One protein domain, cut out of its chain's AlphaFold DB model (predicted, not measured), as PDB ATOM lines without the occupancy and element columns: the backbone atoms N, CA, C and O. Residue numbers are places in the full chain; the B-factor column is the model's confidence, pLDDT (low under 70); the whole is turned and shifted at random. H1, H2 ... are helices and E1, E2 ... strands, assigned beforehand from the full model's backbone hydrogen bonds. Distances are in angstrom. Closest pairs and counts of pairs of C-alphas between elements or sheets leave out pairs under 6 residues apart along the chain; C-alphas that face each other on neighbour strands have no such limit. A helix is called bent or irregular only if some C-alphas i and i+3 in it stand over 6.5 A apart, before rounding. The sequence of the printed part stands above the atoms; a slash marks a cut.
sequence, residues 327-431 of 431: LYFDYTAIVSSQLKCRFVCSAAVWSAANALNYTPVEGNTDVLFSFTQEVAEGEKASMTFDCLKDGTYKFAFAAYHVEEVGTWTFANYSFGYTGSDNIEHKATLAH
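What this domain is: This is residues 327 to 431 of the 431 residues of an uncharacterized protein of Treponema rectale (UniProt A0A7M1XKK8). What does the whole look like? It is a flattened barrel, nearly closed, made of one curled sheet of eight strands that folds back on itself: E1 to E5 make the larger leaf, E7 and E8 the smaller leaf facing it, and the bent E6 is the hinge. At the seam, residues 327 to 328 of E1 pair antiparallel with residues 428 to 429, and the small helices H1 and H2 only graze the sheet. What are the counts and the size? The printed part has 105 residues with eight named strands and two named helices, in the chain order E1 E2 H1 E3 H2 E4 E5 E6 E7 E8; the sheet's order is E1 to E8, all antiparallel, and the class is mostly strand. The whole is compact, with a radius of gyration of the C-alphas of 13.1 A, and rounded, with spans of 35 by 28 by 23 A.

Where its parts are: Where do the strands of the larger leaf run? E1 is residues 327 to 332, 16.5 A long from C-alpha 327 at (251.958, 306.107, 402.129), and E2 is residues 340 to 345, 16.8 A. E3 is residues 367 to 373, 16.5 A; E4 is residues 383 to 388, 16.3 A; E5 is residues 392 to 397, 16.9 A. Where are the hinge and the smaller leaf? E6, residues 402 to 411, is the longest strand at 28.4 A and ends with C-alpha 411 at (243.474, 315.960, 402.412). E7 is residues 414 to 418, 13.5 A, and E8 is residues 424 to 426, 6.6 A, ending with C-alpha 426 at (250.370, 313.173, 410.689). Where are the helices? H1 is residues 347 to 350, 5.4 A, and H2 is residues 378 to 382, 8.9 A.

How they stand to each other: How is the sheet joined? In the hairpin of E1 and E2, N 331 and O 341 are 2.8 A apart; between E2 and E3, N 344 and O 372 are 2.9 A apart. Between E3 and E4, N 371 and O 385 are within hydrogen-bond range at 2.8 A, and in the hairpin of E4 and E5, N 386 and O 394 are within hydrogen-bond range at 2.8 A. E4 to E8 form a meander, each strand the antiparallel neighbour of the one before. How does the sheet fold back? E6 bends by 52 degrees at residue 406, and its pairing is staggered: residues 402 to 407 pair with E5, with N 395 and O 404 at 2.9 A, and residues 407 to 411 with E7, with N 409 and O 416 at 2.8 A. In the hairpin of E7 and E8, N 425 and O 417 are within hydrogen-bond range at 2.8 A. The closest C-alphas of the edge strands E1 and E8 are those of Phe 329 and Lys 426, 7.7 A apart. How do the helices stand? H1 is on the sheet but only grazes it with residues 347 to 350, and H2 likewise with residues 379 to 382. H1 is too short for an O i to N i+4 pair, while H2 has 0 of 1 such pairs within hydrogen-bond range and 2 of 2 O i to N i+3 pairs.

The domain as a whole: How far does it reach? The two C-alphas farthest apart, those of Glu 362 and Gly 378, are 36.7 A apart. Is the printed part unbroken, and which link is long? The printed part has no cut; the link from H1 to E3, residues 351 to 366, is long. Where is the confidence low? The mean pLDDT of the printed part is 73.3, and 43 residues are under 70, among them residues 331 to 340, 346 to 357, 374 to 382 and 425 to 431.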
ATOM      1  N   LEU A 327     252.207 305.390 400.878       70.31
ATOM      2  CA  LEU A 327     251.958 306.107 402.129       70.31
ATOM      3  C   LEU A 327     252.631 305.347 403.269       70.31
ATOM      4  O   LEU A 327     252.463 304.129 403.366       70.31
ATOM      5  N   TYR A 328     253.359 306.048 404.136       74.81
ATOM      6  CA  TYR A 328     253.921 305.443 405.337       74.81
ATOM      7  C   TYR A 328     253.835 306.382 406.538       74.81
ATOM      8  O   TYR A 328     253.808 307.606 406.404       74.81
ATOM      9  N   PHE A 329     253.779 305.803 407.733       69.75
ATOM     10  CA  PHE A 329     253.875 306.564 408.971       69.75
ATOM     11  C   PHE A 329     254.396 305.724 410.118       69.75
ATOM     12  O   PHE A 329     254.199 304.508 410.162       69.75
ATOM     13  N   ASP A 330     255.038 306.403 411.060       73.62
ATOM     14  CA  ASP A 330     255.380 305.822 412.346       73.62
ATOM     15  C   ASP A 330     254.177 305.966 413.279       73.62
ATOM     16  O   ASP A 330     253.687 307.065 413.544       73.62
ATOM     17  N   TYR A 331     253.687 304.833 413.764       67.50
ATOM     18  CA  TYR A 331     252.625 304.745 414.750       67.50
ATOM     19  C   TYR A 331     253.224 304.338 416.086       67.50
ATOM     20  O   TYR A 331     254.015 303.395 416.165       67.50
ATOM     21  N   THR A 332     252.844 305.046 417.142       67.62
ATOM     22  CA  THR A 332     253.115 304.638 418.519       67.62
ATOM     23  C   THR A 332     251.768 304.469 419.185       67.62
ATOM     24  O   THR A 332     251.042 305.450 419.316       67.62
ATOM     25  N   ALA A 333     251.419 303.239 419.558       60.56
ATOM     26  CA  ALA A 333     250.128 302.990 420.186       60.56
ATOM     27  C   ALA A 333     250.001 303.804 421.479       60.56
ATOM     28  O   ALA A 333     250.932 303.827 422.290       60.56
ATOM     29  N   ILE A 334     248.837 304.417 421.712       62.25
ATOM     30  CA  ILE A 334     248.608 305.244 422.909       62.25
ATOM     31  C   ILE A 334     248.788 304.402 424.174       62.25
ATOM     32  O   ILE A 334     249.322 304.853 425.185       62.25
ATOM     33  N   VAL A 335     248.384 303.134 424.096       55.12
ATOM     34  CA  VAL A 335     248.459 302.187 425.210       55.12
ATOM     35  C   VAL A 335     249.892 301.845 425.634       55.12
ATOM     36  O   VAL A 335     250.081 301.338 426.738       55.12
ATOM     37  N   SER A 336     250.901 302.073 424.782       58.81
ATOM     38  CA  SER A 336     252.302 301.816 425.124       58.81
ATOM     39  C   SER A 336     253.273 302.430 424.118       58.81
ATOM     40  O   SER A 336     253.296 302.061 422.942       58.81
ATOM     41  N   SER A 337     254.204 303.246 424.621       58.66
ATOM     42  CA  SER A 337     255.325 303.781 423.840       58.66
ATOM     43  C   SER A 337     256.284 302.705 423.310       58.66
ATOM     44  O   SER A 337     257.053 302.965 422.386       58.66
ATOM     45  N   GLN A 338     256.228 301.482 423.853       55.22
ATOM     46  CA  GLN A 338     257.005 300.337 423.365       55.22
ATOM     47  C   GLN A 338     256.401 299.697 422.103       55.22
ATOM     48  O   GLN A 338     257.076 298.928 421.416       55.22
ATOM     49  N   LEU A 339     255.146 300.021 421.764       63.16
ATOM     50  CA  LEU A 339     254.461 299.569 420.549       63.16
ATOM     51  C   LEU A 339     254.639 300.580 419.409       63.16
ATOM     52  O   LEU A 339     253.677 301.009 418.772       63.16
ATOM     53  N   LYS A 340     255.893 300.964 419.160       68.88
ATOM     54  CA  LYS A 340     256.268 301.780 418.006       68.88
ATOM     55  C   LYS A 340     256.490 300.884 416.790       68.88
ATOM     56  O   LYS A 340     257.271 299.931 416.842       68.88
ATOM     57  N   CYS A 341     255.807 301.182 415.694       72.00
ATOM     58  CA  CYS A 341     255.944 300.459 414.435       72.00
ATOM     59  C   CYS A 341     255.717 301.386 413.239       72.00
ATOM     60  O   CYS A 341     255.063 302.419 413.356       72.00
ATOM     61  N   ARG A 342     256.261 301.008 412.079       78.81
ATOM     62  CA  ARG A 342     255.990 301.693 410.816       78.81
ATOM     63  C   ARG A 342     254.907 300.958 410.049       78.81
ATOM     64  O   ARG A 342     255.029 299.755 409.812       78.81
ATOM     65  N   PHE A 343     253.886 301.695 409.641       80.06
ATOM     66  CA  PHE A 343     252.820 301.231 408.767       80.06
ATOM     67  C   PHE A 343     253.061 301.716 407.344       80.06
ATOM     68  O   PHE A 343     253.476 302.854 407.133       80.06
ATOM     69  N   VAL A 344     252.785 300.848 406.373       78.75
ATOM     70  CA  VAL A 344     252.903 301.141 404.944       78.75
ATOM     71  C   VAL A 344     251.629 300.749 404.202       78.75
ATOM     72  O   VAL A 344     251.018 299.715 404.474       78.75
ATOM     73  N   CYS A 345     251.240 301.578 403.239       77.38
ATOM     74  CA  CYS A 345     250.132 301.337 402.323       77.38
ATOM     75  C   CYS A 345     250.590 301.643 400.895       77.38
ATOM     76  O   CYS A 345     250.974 302.767 400.561       77.38
ATOM     77  N   SER A 346     250.576 300.618 400.042       69.50
ATOM     78  CA  SER A 346     250.984 300.763 398.643       69.50
ATOM     79  C   SER A 346     249.918 301.480 397.809       69.50
ATOM     80  O   SER A 346     248.719 301.377 398.080       69.50
ATOM     81  N   ALA A 347     250.347 302.136 396.727       62.81
ATOM     82  CA  ALA A 347     249.460 302.799 395.767       62.81
ATOM     83  C   ALA A 347     248.332 301.901 395.237       62.81
ATOM     84  O   ALA A 347     247.238 302.386 394.962       62.81
ATOM     85  N   ALA A 348     248.551 300.588 395.123       63.72
ATOM     86  CA  ALA A 348     247.534 299.646 394.653       63.72
ATOM     87  C   ALA A 348     246.326 299.529 395.602       63.72
ATOM     88  O   ALA A 348     245.234 299.196 395.151       63.72
ATOM     89  N   VAL A 349     246.513 299.821 396.893       65.44
ATOM     90  CA  VAL A 349     245.464 299.735 397.920       65.44
ATOM     91  C   VAL A 349     244.643 301.025 397.967       65.44
ATOM     92  O   VAL A 349     243.419 300.958 398.012       65.44
ATOM     93  N   TRP A 350     245.282 302.199 397.880       63.53
ATOM     94  CA  TRP A 350     244.573 303.481 397.995       63.53
ATOM     95  C   TRP A 350     244.189 304.145 396.666       63.53
ATOM     96  O   TRP A 350     243.311 305.002 396.653       63.53
ATOM     97  N   SER A 351     244.756 303.740 395.524       53.69
ATOM     98  CA  SER A 351     244.366 304.287 394.206       53.69
ATOM     99  C   SER A 351     242.910 303.991 393.814       53.69
ATOM    100  O   SER A 351     242.357 304.670 392.945       53.69
ATOM    101  N   ALA A 352     242.252 303.036 394.483       53.69
ATOM    102  CA  ALA A 352     240.809 302.823 394.381       53.69
ATOM    103  C   ALA A 352     239.983 303.934 395.076       53.69
ATOM    104  O   ALA A 352     238.832 304.167 394.708       53.69
ATOM    105  N   ALA A 353     240.572 304.649 396.039       53.59
ATOM    106  CA  ALA A 353     239.992 305.758 396.794       53.59
ATOM    107  C   ALA A 353     240.427 307.105 396.195       53.59
ATOM    108  O   ALA A 353     241.138 307.895 396.812       53.59
ATOM    109  N   ASN A 354     240.053 307.368 394.943       54.09
ATOM    110  CA  ASN A 354     240.539 308.553 394.244       54.09
ATOM    111  C   ASN A 354     239.715 309.801 394.603       54.09
ATOM    112  O   ASN A 354     238.765 310.165 393.909       54.09
ATOM    113  N   ALA A 355     240.093 310.466 395.692       54.12
ATOM    114  CA  ALA A 355     239.782 311.868 395.925       54.12
ATOM    115  C   ALA A 355     240.924 312.499 396.731       54.12
ATOM    116  O   ALA A 355     241.243 312.053 397.827       54.12
ATOM    117  N   LEU A 356     241.514 313.572 396.194       60.97
ATOM    118  CA  LEU A 356     242.515 314.415 396.869       60.97
ATOM    119  C   LEU A 356     242.073 314.874 398.268       60.97
ATOM    120  O   LEU A 356     242.910 315.273 399.069       60.97
ATOM    121  N   ASN A 357     240.768 314.823 398.540       69.38
ATOM    122  CA  ASN A 357     240.149 315.062 399.831       69.38
ATOM    123  C   ASN A 357     239.085 313.987 400.058       69.38
ATOM    124  O   ASN A 357     238.184 313.841 399.227       69.38
ATOM    125  N   TYR A 358     239.177 313.256 401.166       78.56
ATOM    126  CA  TYR A 358     238.140 312.308 401.551       78.56
ATOM    127  C   TYR A 358     237.158 312.947 402.531       78.56
ATOM    128  O   TYR A 358     237.567 313.510 403.545       78.56
ATOM    129  N   THR A 359     235.862 312.823 402.247       82.31
ATOM    130  CA  THR A 359     234.798 313.199 403.184       82.31
ATOM    131  C   THR A 359     234.198 311.928 403.783       82.31
ATOM    132  O   THR A 359     233.700 311.103 403.010       82.31
ATOM    133  N   PRO A 360     234.202 311.778 405.119       85.94
ATOM    134  CA  PRO A 360     233.559 310.662 405.801       85.94
ATOM    135  C   PRO A 360     232.110 310.434 405.361       85.94
ATOM    136  O   PRO A 360     231.314 311.370 405.278       85.94
ATOM    137  N   VAL A 361     231.767 309.176 405.096       85.50
ATOM    138  CA  VAL A 361     230.406 308.733 404.791       85.50
ATOM    139  C   VAL A 361     229.828 308.096 406.046       85.50
ATOM    140  O   VAL A 361     230.127 306.944 406.357       85.50
ATOM    141  N   GLU A 362     229.011 308.858 406.770       87.44
ATOM    142  CA  GLU A 362     228.415 308.430 408.038       87.44
ATOM    143  C   GLU A 362     227.778 307.032 407.932       87.44
ATOM    144  O   GLU A 362     226.981 306.751 407.033       87.44
ATOM    145  N   GLY A 363     228.162 306.138 408.848       84.19
ATOM    146  CA  GLY A 363     227.653 304.768 408.931       84.19
ATOM    147  C   GLY A 363     228.257 303.770 407.936       84.19
ATOM    148  O   GLY A 363     227.912 302.587 407.991       84.19
ATOM    149  N   ASN A 364     229.158 304.192 407.043       87.19
ATOM    150  CA  ASN A 364     229.858 303.283 406.139       87.19
ATOM    151  C   ASN A 364     231.146 302.740 406.780       87.19
ATOM    152  O   ASN A 364     232.191 303.379 406.755       87.19
ATOM    153  N   THR A 365     231.078 301.522 407.310       87.75
ATOM    154  CA  THR A 365     232.199 300.875 408.013       87.75
ATOM    155  C   THR A 365     233.127 300.070 407.096       87.75
ATOM    156  O   THR A 365     233.971 299.321 407.588       87.75
ATOM    157  N   ASP A 366     232.999 300.202 405.771       86.00
ATOM    158  CA  ASP A 366     233.928 299.567 404.835       86.00
ATOM    159  C   ASP A 366     235.342 300.137 405.014       86.00
ATOM    160  O   ASP A 366     235.520 301.351 405.145       86.00
ATOM    161  N   VAL A 367     236.355 299.277 404.919       85.19
ATOM    162  CA  VAL A 367     237.762 299.695 404.903       85.19
ATOM    163  C   VAL A 367     238.058 300.485 403.624       85.19
ATOM    164  O   VAL A 367     237.735 300.055 402.514       85.19
ATOM    165  N   LEU A 368     238.670 301.654 403.792       80.81
ATOM    166  CA  LEU A 368     239.130 302.548 402.733       80.81
ATOM    167  C   LEU A 368     240.652 302.489 402.560       80.81
ATOM    168  O   LEU A 368     241.129 302.360 401.436       80.81
ATOM    169  N   PHE A 369     241.398 302.559 403.665       79.19
ATOM    170  CA  PHE A 369     242.840 302.324 403.687       79.19
ATOM    171  C   PHE A 369     243.124 301.161 404.624       79.19
ATOM    172  O   PHE A 369     242.590 301.130 405.725       79.19
ATOM    173  N   SER A 370     243.974 300.231 404.206       83.88
ATOM    174  CA  SER A 370     244.517 299.209 405.095       83.88
ATOM    175  C   SER A 370     246.027 299.302 405.030       83.88
ATOM    176  O   SER A 370     246.611 299.238 403.943       83.88
ATOM    177  N   PHE A 371     246.645 299.524 406.182       81.38
ATOM    178  CA  PHE A 371     248.085 299.579 406.316       81.38
ATOM    179  C   PHE A 371     248.580 298.307 406.985       81.38
ATOM    180  O   PHE A 371     248.036 297.832 407.984       81.38
ATOM    181  N   THR A 372     249.677 297.795 406.450       77.56
ATOM    182  CA  THR A 372     250.405 296.669 407.028       77.56
ATOM    183  C   THR A 372     251.690 297.171 407.657       77.56
ATOM    184  O   THR A 372     252.288 298.132 407.164       77.56
ATOM    185  N   GLN A 373     252.142 296.523 408.724       77.31
ATOM    186  CA  GLN A 373     253.444 296.833 409.300       77.31
ATOM    187  C   GLN A 373     254.567 296.553 408.286       77.31
ATOM    188  O   GLN A 373     254.564 295.528 407.608       77.31
ATOM    189  N   GLU A 374     255.542 297.457 408.202       69.12
ATOM    190  CA  GLU A 374     256.639 297.384 407.232       69.12
ATOM    191  C   GLU A 374     257.582 296.188 407.465       69.12
ATOM    192  O   GLU A 374     258.074 295.580 406.516       69.12
ATOM    193  N   VAL A 375     257.839 295.835 408.728       62.72
ATOM    194  CA  VAL A 375     258.713 294.716 409.099       62.72
ATOM    195  C   VAL A 375     257.908 293.724 409.928       62.72
ATOM    196  O   VAL A 375     257.774 293.856 411.144       62.72
ATOM    197  N   ALA A 376     257.342 292.739 409.241       55.41
ATOM    198  CA  ALA A 376     256.632 291.624 409.845       55.41
ATOM    199  C   ALA A 376     257.635 290.565 410.339       55.41
ATOM    200  O   ALA A 376     257.825 289.535 409.696       55.41
ATOM    201  N   GLU A 377     258.295 290.812 411.472       53.47
ATOM    202  CA  GLU A 377     259.074 289.779 412.168       53.47
ATOM    203  C   GLU A 377     258.437 289.408 413.512       53.47
ATOM    204  O   GLU A 377     258.066 290.264 414.321       53.47
ATOM    205  N   GLY A 378     258.316 288.099 413.750       59.38
ATOM    206  CA  GLY A 378     257.749 287.540 414.977       59.38
ATOM    207  C   GLY A 378     256.273 287.896 415.185       59.38
ATOM    208  O   GLY A 378     255.487 287.966 414.242       59.38
ATOM    209  N   GLU A 379     255.889 288.110 416.441       54.84
ATOM    210  CA  GLU A 379     254.495 288.360 416.833       54.84
ATOM    211  C   GLU A 379     253.949 289.693 416.311       54.84
ATOM    212  O   GLU A 379     252.741 289.825 416.148       54.84
ATOM    213  N   LYS A 380     254.816 290.663 415.974       56.72
ATOM    214  CA  LYS A 380     254.406 291.989 415.478       56.72
ATOM    215  C   LYS A 380     253.704 291.931 414.112       56.72
ATOM    216  O   LYS A 380     252.872 292.782 413.827       56.72
ATOM    217  N   ALA A 381     253.906 290.858 413.339       61.72
ATOM    218  CA  ALA A 381     253.248 290.624 412.049       61.72
ATOM    219  C   ALA A 381     251.701 290.645 412.084       61.72
ATOM    220  O   ALA A 381     251.074 290.698 411.028       61.72
ATOM    221  N   SER A 382     251.075 290.596 413.269       69.56
ATOM    222  CA  SER A 382     249.620 290.688 413.436       69.56
ATOM    223  C   SER A 382     249.097 292.109 413.711       69.56
ATOM    224  O   SER A 382     247.953 292.237 414.152       69.56
ATOM    225  N   MET A 383     249.922 293.154 413.574       78.25
ATOM    226  CA  MET A 383     249.486 294.546 413.728       78.25
ATOM    227  C   MET A 383     248.828 295.061 412.443       78.25
ATOM    228  O   MET A 383     249.429 294.996 411.367       78.25
ATOM    229  N   THR A 384     247.622 295.617 412.555       83.25
ATOM    230  CA  THR A 384     246.899 296.251 411.442       83.25
ATOM    231  C   THR A 384     246.471 297.664 411.803       83.25
ATOM    232  O   THR A 384     246.223 297.975 412.971       83.25
ATOM    233  N   PHE A 385     246.380 298.518 410.787       86.62
ATOM    234  CA  PHE A 385     245.790 299.844 410.903       86.62
ATOM    235  C   PHE A 385     244.848 300.055 409.719       86.62
ATOM    236  O   PHE A 385     245.295 300.182 408.579       86.62
ATOM    237  N   ASP A 386     243.547 300.072 409.988       88.44
ATOM    238  CA  ASP A 386     242.505 300.195 408.974       88.44
ATOM    239  C   ASP A 386     241.752 301.512 409.139       88.44
ATOM    240  O   ASP A 386     241.229 301.815 410.206       88.44
ATOM    241  N   CYS A 387     241.645 302.282 408.066       86.94
ATOM    242  CA  CYS A 387     240.837 303.491 407.995       86.94
ATOM    243  C   CYS A 387     239.516 303.162 407.312       86.94
ATOM    244  O   CYS A 387     239.513 302.712 406.166       86.94
ATOM    245  N   LEU A 388     238.401 303.404 407.986       89.44
ATOM    246  CA  LEU A 388     237.056 303.140 407.491       89.44
ATOM    247  C   LEU A 388     236.465 304.363 406.787       89.44
ATOM    248  O   LEU A 388     236.830 305.507 407.065       89.44
ATOM    249  N   LYS A 389     235.514 304.121 405.882       88.06
ATOM    250  CA  LYS A 389     234.830 305.166 405.106       88.06
ATOM    251  C   LYS A 389     234.029 306.155 405.961       88.06
ATOM    252  O   LYS A 389     233.803 307.287 405.552       88.06
ATOM    253  N   ASP A 390     233.622 305.785 407.163       89.00
ATOM    254  CA  ASP A 390     232.936 306.677 408.102       89.00
ATOM    255  C   ASP A 390     233.872 307.663 408.820       89.00
ATOM    256  O   ASP A 390     233.413 308.444 409.652       89.00
ATOM    257  N   GLY A 391     235.167 307.667 408.480       86.81
ATOM    258  CA  GLY A 391     236.166 308.542 409.091       86.81
ATOM    259  C   GLY A 391     236.747 307.999 410.394       86.81
ATOM    260  O   GLY A 391     237.515 308.707 411.042       86.81
ATOM    261  N   THR A 392     236.415 306.764 410.783       91.06
ATOM    262  CA  THR A 392     237.029 306.091 411.935       91.06
ATOM    263  C   THR A 392     238.223 305.241 411.517       91.06
ATOM    264  O   THR A 392     238.243 304.703 410.411       91.06
ATOM    265  N   TYR A 393     239.254 305.138 412.357       89.62
ATOM    266  CA  TYR A 393     240.324 304.153 412.174       89.62
ATOM    267  C   TYR A 393     240.252 303.074 413.246       89.62
ATOM    268  O   TYR A 393     239.683 303.278 414.322       89.62
ATOM    269  N   LYS A 394     240.852 301.927 412.937       89.31
ATOM    270  CA  LYS A 394     241.025 300.790 413.830       89.31
ATOM    271  C   LYS A 394     242.475 300.345 413.792       89.31
ATOM    272  O   LYS A 394     242.943 299.858 412.765       89.31
ATOM    273  N   PHE A 395     243.164 300.491 414.912       85.81
ATOM    274  CA  PHE A 395     244.417 299.795 415.153       85.81
ATOM    275  C   PHE A 395     244.124 298.514 415.930       85.81
ATOM    276  O   PHE A 395     243.369 298.532 416.904       85.81
ATOM    277  N   ALA A 396     244.728 297.406 415.514       83.00
ATOM    278  CA  ALA A 396     244.626 296.143 416.226       83.00
ATOM    279  C   ALA A 396     245.992 295.471 416.314       83.00
ATOM    280  O   ALA A 396     246.701 295.337 415.319       83.00
ATOM    281  N   PHE A 397     246.328 294.981 417.504       80.94
ATOM    282  CA  PHE A 397     247.432 294.061 417.718       80.94
ATOM    283  C   PHE A 397     246.882 292.757 418.293       80.94
ATOM    284  O   PHE A 397     246.863 292.528 419.506       80.94
ATOM    285  N   ALA A 398     246.399 291.903 417.388       77.75
ATOM    286  CA  ALA A 398     245.623 290.714 417.736       77.75
ATOM    287  C   ALA A 398     246.358 289.762 418.697       77.75
ATOM    288  O   ALA A 398     245.730 289.221 419.605       77.75
ATOM    289  N   ALA A 399     247.679 289.605 418.544       73.69
ATOM    290  CA  ALA A 399     248.497 288.747 419.403       73.69
ATOM    291  C   ALA A 399     248.472 289.147 420.893       73.69
ATOM    292  O   ALA A 399     248.668 288.291 421.749       73.69
ATOM    293  N   TYR A 400     248.196 290.418 421.202       71.81
ATOM    294  CA  TYR A 400     248.191 290.957 422.567       71.81
ATOM    295  C   TYR A 400     246.828 291.511 422.998       71.81
ATOM    296  O   TYR A 400     246.735 292.159 424.037       71.81
ATOM    297  N   HIS A 401     245.768 291.252 422.222       78.25
ATOM    298  CA  HIS A 401     244.410 291.739 422.498       78.25
ATOM    299  C   HIS A 401     244.323 293.262 422.692       78.25
ATOM    300  O   HIS A 401     243.537 293.748 423.505       78.25
ATOM    301  N   VAL A 402     245.142 294.014 421.956       77.06
ATOM    302  CA  VAL A 402     245.098 295.479 421.958       77.06
ATOM    303  C   VAL A 402     244.280 295.944 420.765       77.06
ATOM    304  O   VAL A 402     244.567 295.559 419.632       77.06
ATOM    305  N   GLU A 403     243.302 296.801 421.024       84.31
ATOM    306  CA  GLU A 403     242.515 297.490 420.007       84.31
ATOM    307  C   GLU A 403     242.429 298.974 420.361       84.31
ATOM    308  O   GLU A 403     242.277 299.340 421.528       84.31
ATOM    309  N   GLU A 404     242.519 299.825 419.348       82.06
ATOM    310  CA  GLU A 404     242.352 301.268 419.474       82.06
ATOM    311  C   GLU A 404     241.479 301.772 418.324       82.06
ATOM    312  O   GLU A 404     241.605 301.328 417.179       82.06
ATOM    313  N   VAL A 405     240.579 302.697 418.645       86.94
ATOM    314  CA  VAL A 405     239.702 303.350 417.677       86.94
ATOM    315  C   VAL A 405     239.800 304.858 417.826       86.94
ATOM    316  O   VAL A 405     239.881 305.379 418.938       86.94
ATOM    317  N   GLY A 406     239.752 305.558 416.702       87.62
ATOM    318  CA  GLY A 406     239.786 307.014 416.665       87.62
ATOM    319  C   GLY A 406     239.266 307.539 415.338       87.62
ATOM    320  O   GLY A 406     238.591 306.815 414.604       87.62
ATOM    321  N   THR A 407     239.564 308.794 415.023       89.19
ATOM    322  CA  THR A 407     239.183 309.423 413.754       89.19
ATOM    323  C   THR A 407     240.396 309.639 412.864       89.19
ATOM    324  O   THR A 407     241.524 309.723 413.341       89.19
ATOM    325  N   TRP A 408     240.190 309.708 411.553       88.31
ATOM    326  CA  TRP A 408     241.255 310.007 410.601       88.31
ATOM    327  C   TRP A 408     240.799 311.014 409.546       88.31
ATOM    328  O   TRP A 408     239.608 311.190 409.280       88.31
ATOM    329  N   THR A 409     241.771 311.694 408.947       84.19
ATOM    330  CA  THR A 409     241.579 312.681 407.888       84.19
ATOM    331  C   THR A 409     242.535 312.404 406.730       84.19
ATOM    332  O   THR A 409     243.647 311.904 406.912       84.19
ATOM    333  N   PHE A 410     242.100 312.714 405.508       78.00
ATOM    334  CA  PHE A 410     242.979 312.717 404.341       78.00
ATOM    335  C   PHE A 410     242.640 313.881 403.422       78.00
ATOM    336  O   PHE A 410     241.535 313.956 402.874       78.00
ATOM    337  N   ALA A 411     243.599 314.785 403.258       76.00
ATOM    338  CA  ALA A 411     243.474 315.960 402.412       76.00
ATOM    339  C   ALA A 411     244.832 316.334 401.821       76.00
ATOM    340  O   ALA A 411     245.834 316.377 402.530       76.00
ATOM    341  N   ASN A 412     244.867 316.641 400.526       72.19
ATOM    342  CA  ASN A 412     246.057 317.100 399.806       72.19
ATOM    343  C   ASN A 412     247.292 316.209 400.032       72.19
ATOM    344  O   ASN A 412     248.379 316.717 400.295       72.19
ATOM    345  N   TYR A 413     247.115 314.886 399.950       67.50
ATOM    346  CA  TYR A 413     248.163 313.888 400.212       67.50
ATOM    347  C   TYR A 413     248.705 313.858 401.650       67.50
ATOM    348  O   TYR A 413     249.675 313.155 401.924       67.50
ATOM    349  N   SER A 414     248.068 314.571 402.577       70.75
ATOM    350  CA  SER A 414     248.341 314.490 404.006       70.75
ATOM    351  C   SER A 414     247.324 313.562 404.651       70.75
ATOM    352  O   SER A 414     246.121 313.814 404.577       70.75
ATOM    353  N   PHE A 415     247.810 312.509 405.302       76.69
ATOM    354  CA  PHE A 415     247.010 311.665 406.182       76.69
ATOM    355  C   PHE A 415     247.219 312.100 407.634       76.69
ATOM    356  O   PHE A 415     248.351 312.385 408.033       76.69
ATOM    357  N   GLY A 416     246.137 312.150 408.409       79.88
ATOM    358  CA  GLY A 416     246.170 312.397 409.843       79.88
ATOM    359  C   GLY A 416     245.253 311.445 410.605       79.88
ATOM    360  O   GLY A 416     244.254 310.984 410.058       79.88
ATOM    361  N   TYR A 417     245.580 311.147 411.860       83.94
ATOM    362  CA  TYR A 417     244.713 310.396 412.768       83.94
ATOM    363  C   TYR A 417     244.685 311.028 414.158       83.94
ATOM    364  O   TYR A 417     245.667 311.620 414.602       83.94
ATOM    365  N   THR A 418     243.552 310.900 414.838       80.62
ATOM    366  CA  THR A 418     243.324 311.378 416.200       80.62
ATOM    367  C   THR A 418     242.781 310.236 417.036       80.62
ATOM    368  O   THR A 418     241.672 309.752 416.794       80.62
ATOM    369  N   GLY A 419     243.582 309.789 417.999       77.50
ATOM    370  CA  GLY A 419     243.187 308.740 418.928       77.50
ATOM    371  C   GLY A 419     242.416 309.280 420.128       77.50
ATOM    372  O   GLY A 419     241.966 310.427 420.161       77.50
ATOM    373  N   SER A 420     242.265 308.445 421.156       72.12
ATOM    374  CA  SER A 420     241.550 308.803 422.392       72.12
ATOM    375  C   SER A 420     242.214 309.918 423.210       72.12
ATOM    376  O   SER A 420     241.599 310.460 424.126       72.12
ATOM    377  N   ASP A 421     243.467 310.251 422.905       67.44
ATOM    378  CA  ASP A 421     244.221 311.349 423.511       67.44
ATOM    379  C   ASP A 421     243.873 312.732 422.927       67.44
ATOM    380  O   ASP A 421     244.290 313.749 423.479       67.44
ATOM    381  N   ASN A 422     243.066 312.784 421.858       66.62
ATOM    382  CA  ASN A 422     242.718 313.990 421.100       66.62
ATOM    383  C   ASN A 422     243.925 314.718 420.473       66.62
ATOM    384  O   ASN A 422     243.834 315.913 420.182       66.62
ATOM    385  N   ILE A 423     245.041 314.017 420.238       65.62
ATOM    386  CA  ILE A 423     246.206 314.561 419.531       65.62
ATOM    387  C   ILE A 423     246.126 314.150 418.057       65.62
ATOM    388  O   ILE A 423     245.900 312.990 417.731       65.62
ATOM    389  N   GLU A 424     246.289 315.106 417.139       71.44
ATOM    390  CA  GLU A 424     246.398 314.806 415.708       71.44
ATOM    391  C   GLU A 424     247.837 314.402 415.362       71.44
ATOM    392  O   GLU A 424     248.777 315.193 415.477       71.44
ATOM    393  N   HIS A 425     247.999 313.176 414.884       68.25
ATOM    394  CA  HIS A 425     249.240 312.641 414.342       68.25
ATOM    395  C   HIS A 425     249.190 312.682 412.816       68.25
ATOM    396  O   HIS A 425     248.162 312.361 412.229       68.25
ATOM    397  N   LYS A 426     250.295 313.046 412.156       67.19
ATOM    398  CA  LYS A 426     250.370 313.173 410.689       67.19
ATOM    399  C   LYS A 426     251.310 312.137 410.083       67.19
ATOM    400  O   LYS A 426     252.331 311.803 410.678       67.19
ATOM    401  N   ALA A 427     250.977 311.662 408.888       63.53
ATOM    402  CA  ALA A 427     251.798 310.760 408.085       63.53
ATOM    403  C   ALA A 427     252.490 311.478 406.927       63.53
ATOM    404  O   ALA A 427     252.038 312.528 406.465       63.53
ATOM    405  N   THR A 428     253.548 310.854 406.411       58.84
ATOM    406  CA  THR A 428     254.353 311.376 405.307       58.84
ATOM    407  C   THR A 428     254.138 310.531 404.052       58.84
ATOM    408  O   THR A 428     254.206 309.303 404.080       58.84
ATOM    409  N   LEU A 429     253.875 311.182 402.917       55.59
ATOM    410  CA  LEU A 429     253.843 310.512 401.618       55.59
ATOM    411  C   LEU A 429     255.274 310.357 401.081       55.59
ATOM    412  O   LEU A 429     256.023 311.333 401.036       55.59
ATOM    413  N   ALA A 430     255.640 309.155 400.624       57.94
ATOM    414  CA  ALA A 430     256.845 308.974 399.816       57.94
ATOM    415  C   ALA A 430     256.603 309.542 398.406       57.94
ATOM    416  O   ALA A 430     255.729 309.049 397.680       57.94
ATOM    417  N   HIS A 431     257.354 310.583 398.039       48.94
ATOM    418  CA  HIS A 431     257.263 311.251 396.735       48.94
ATOM    419  C   HIS A 431     258.069 310.562 395.634       48.94
ATOM    420  O   HIS A 431     259.217 310.154 395.915       48.94
TER     421      HIS A 431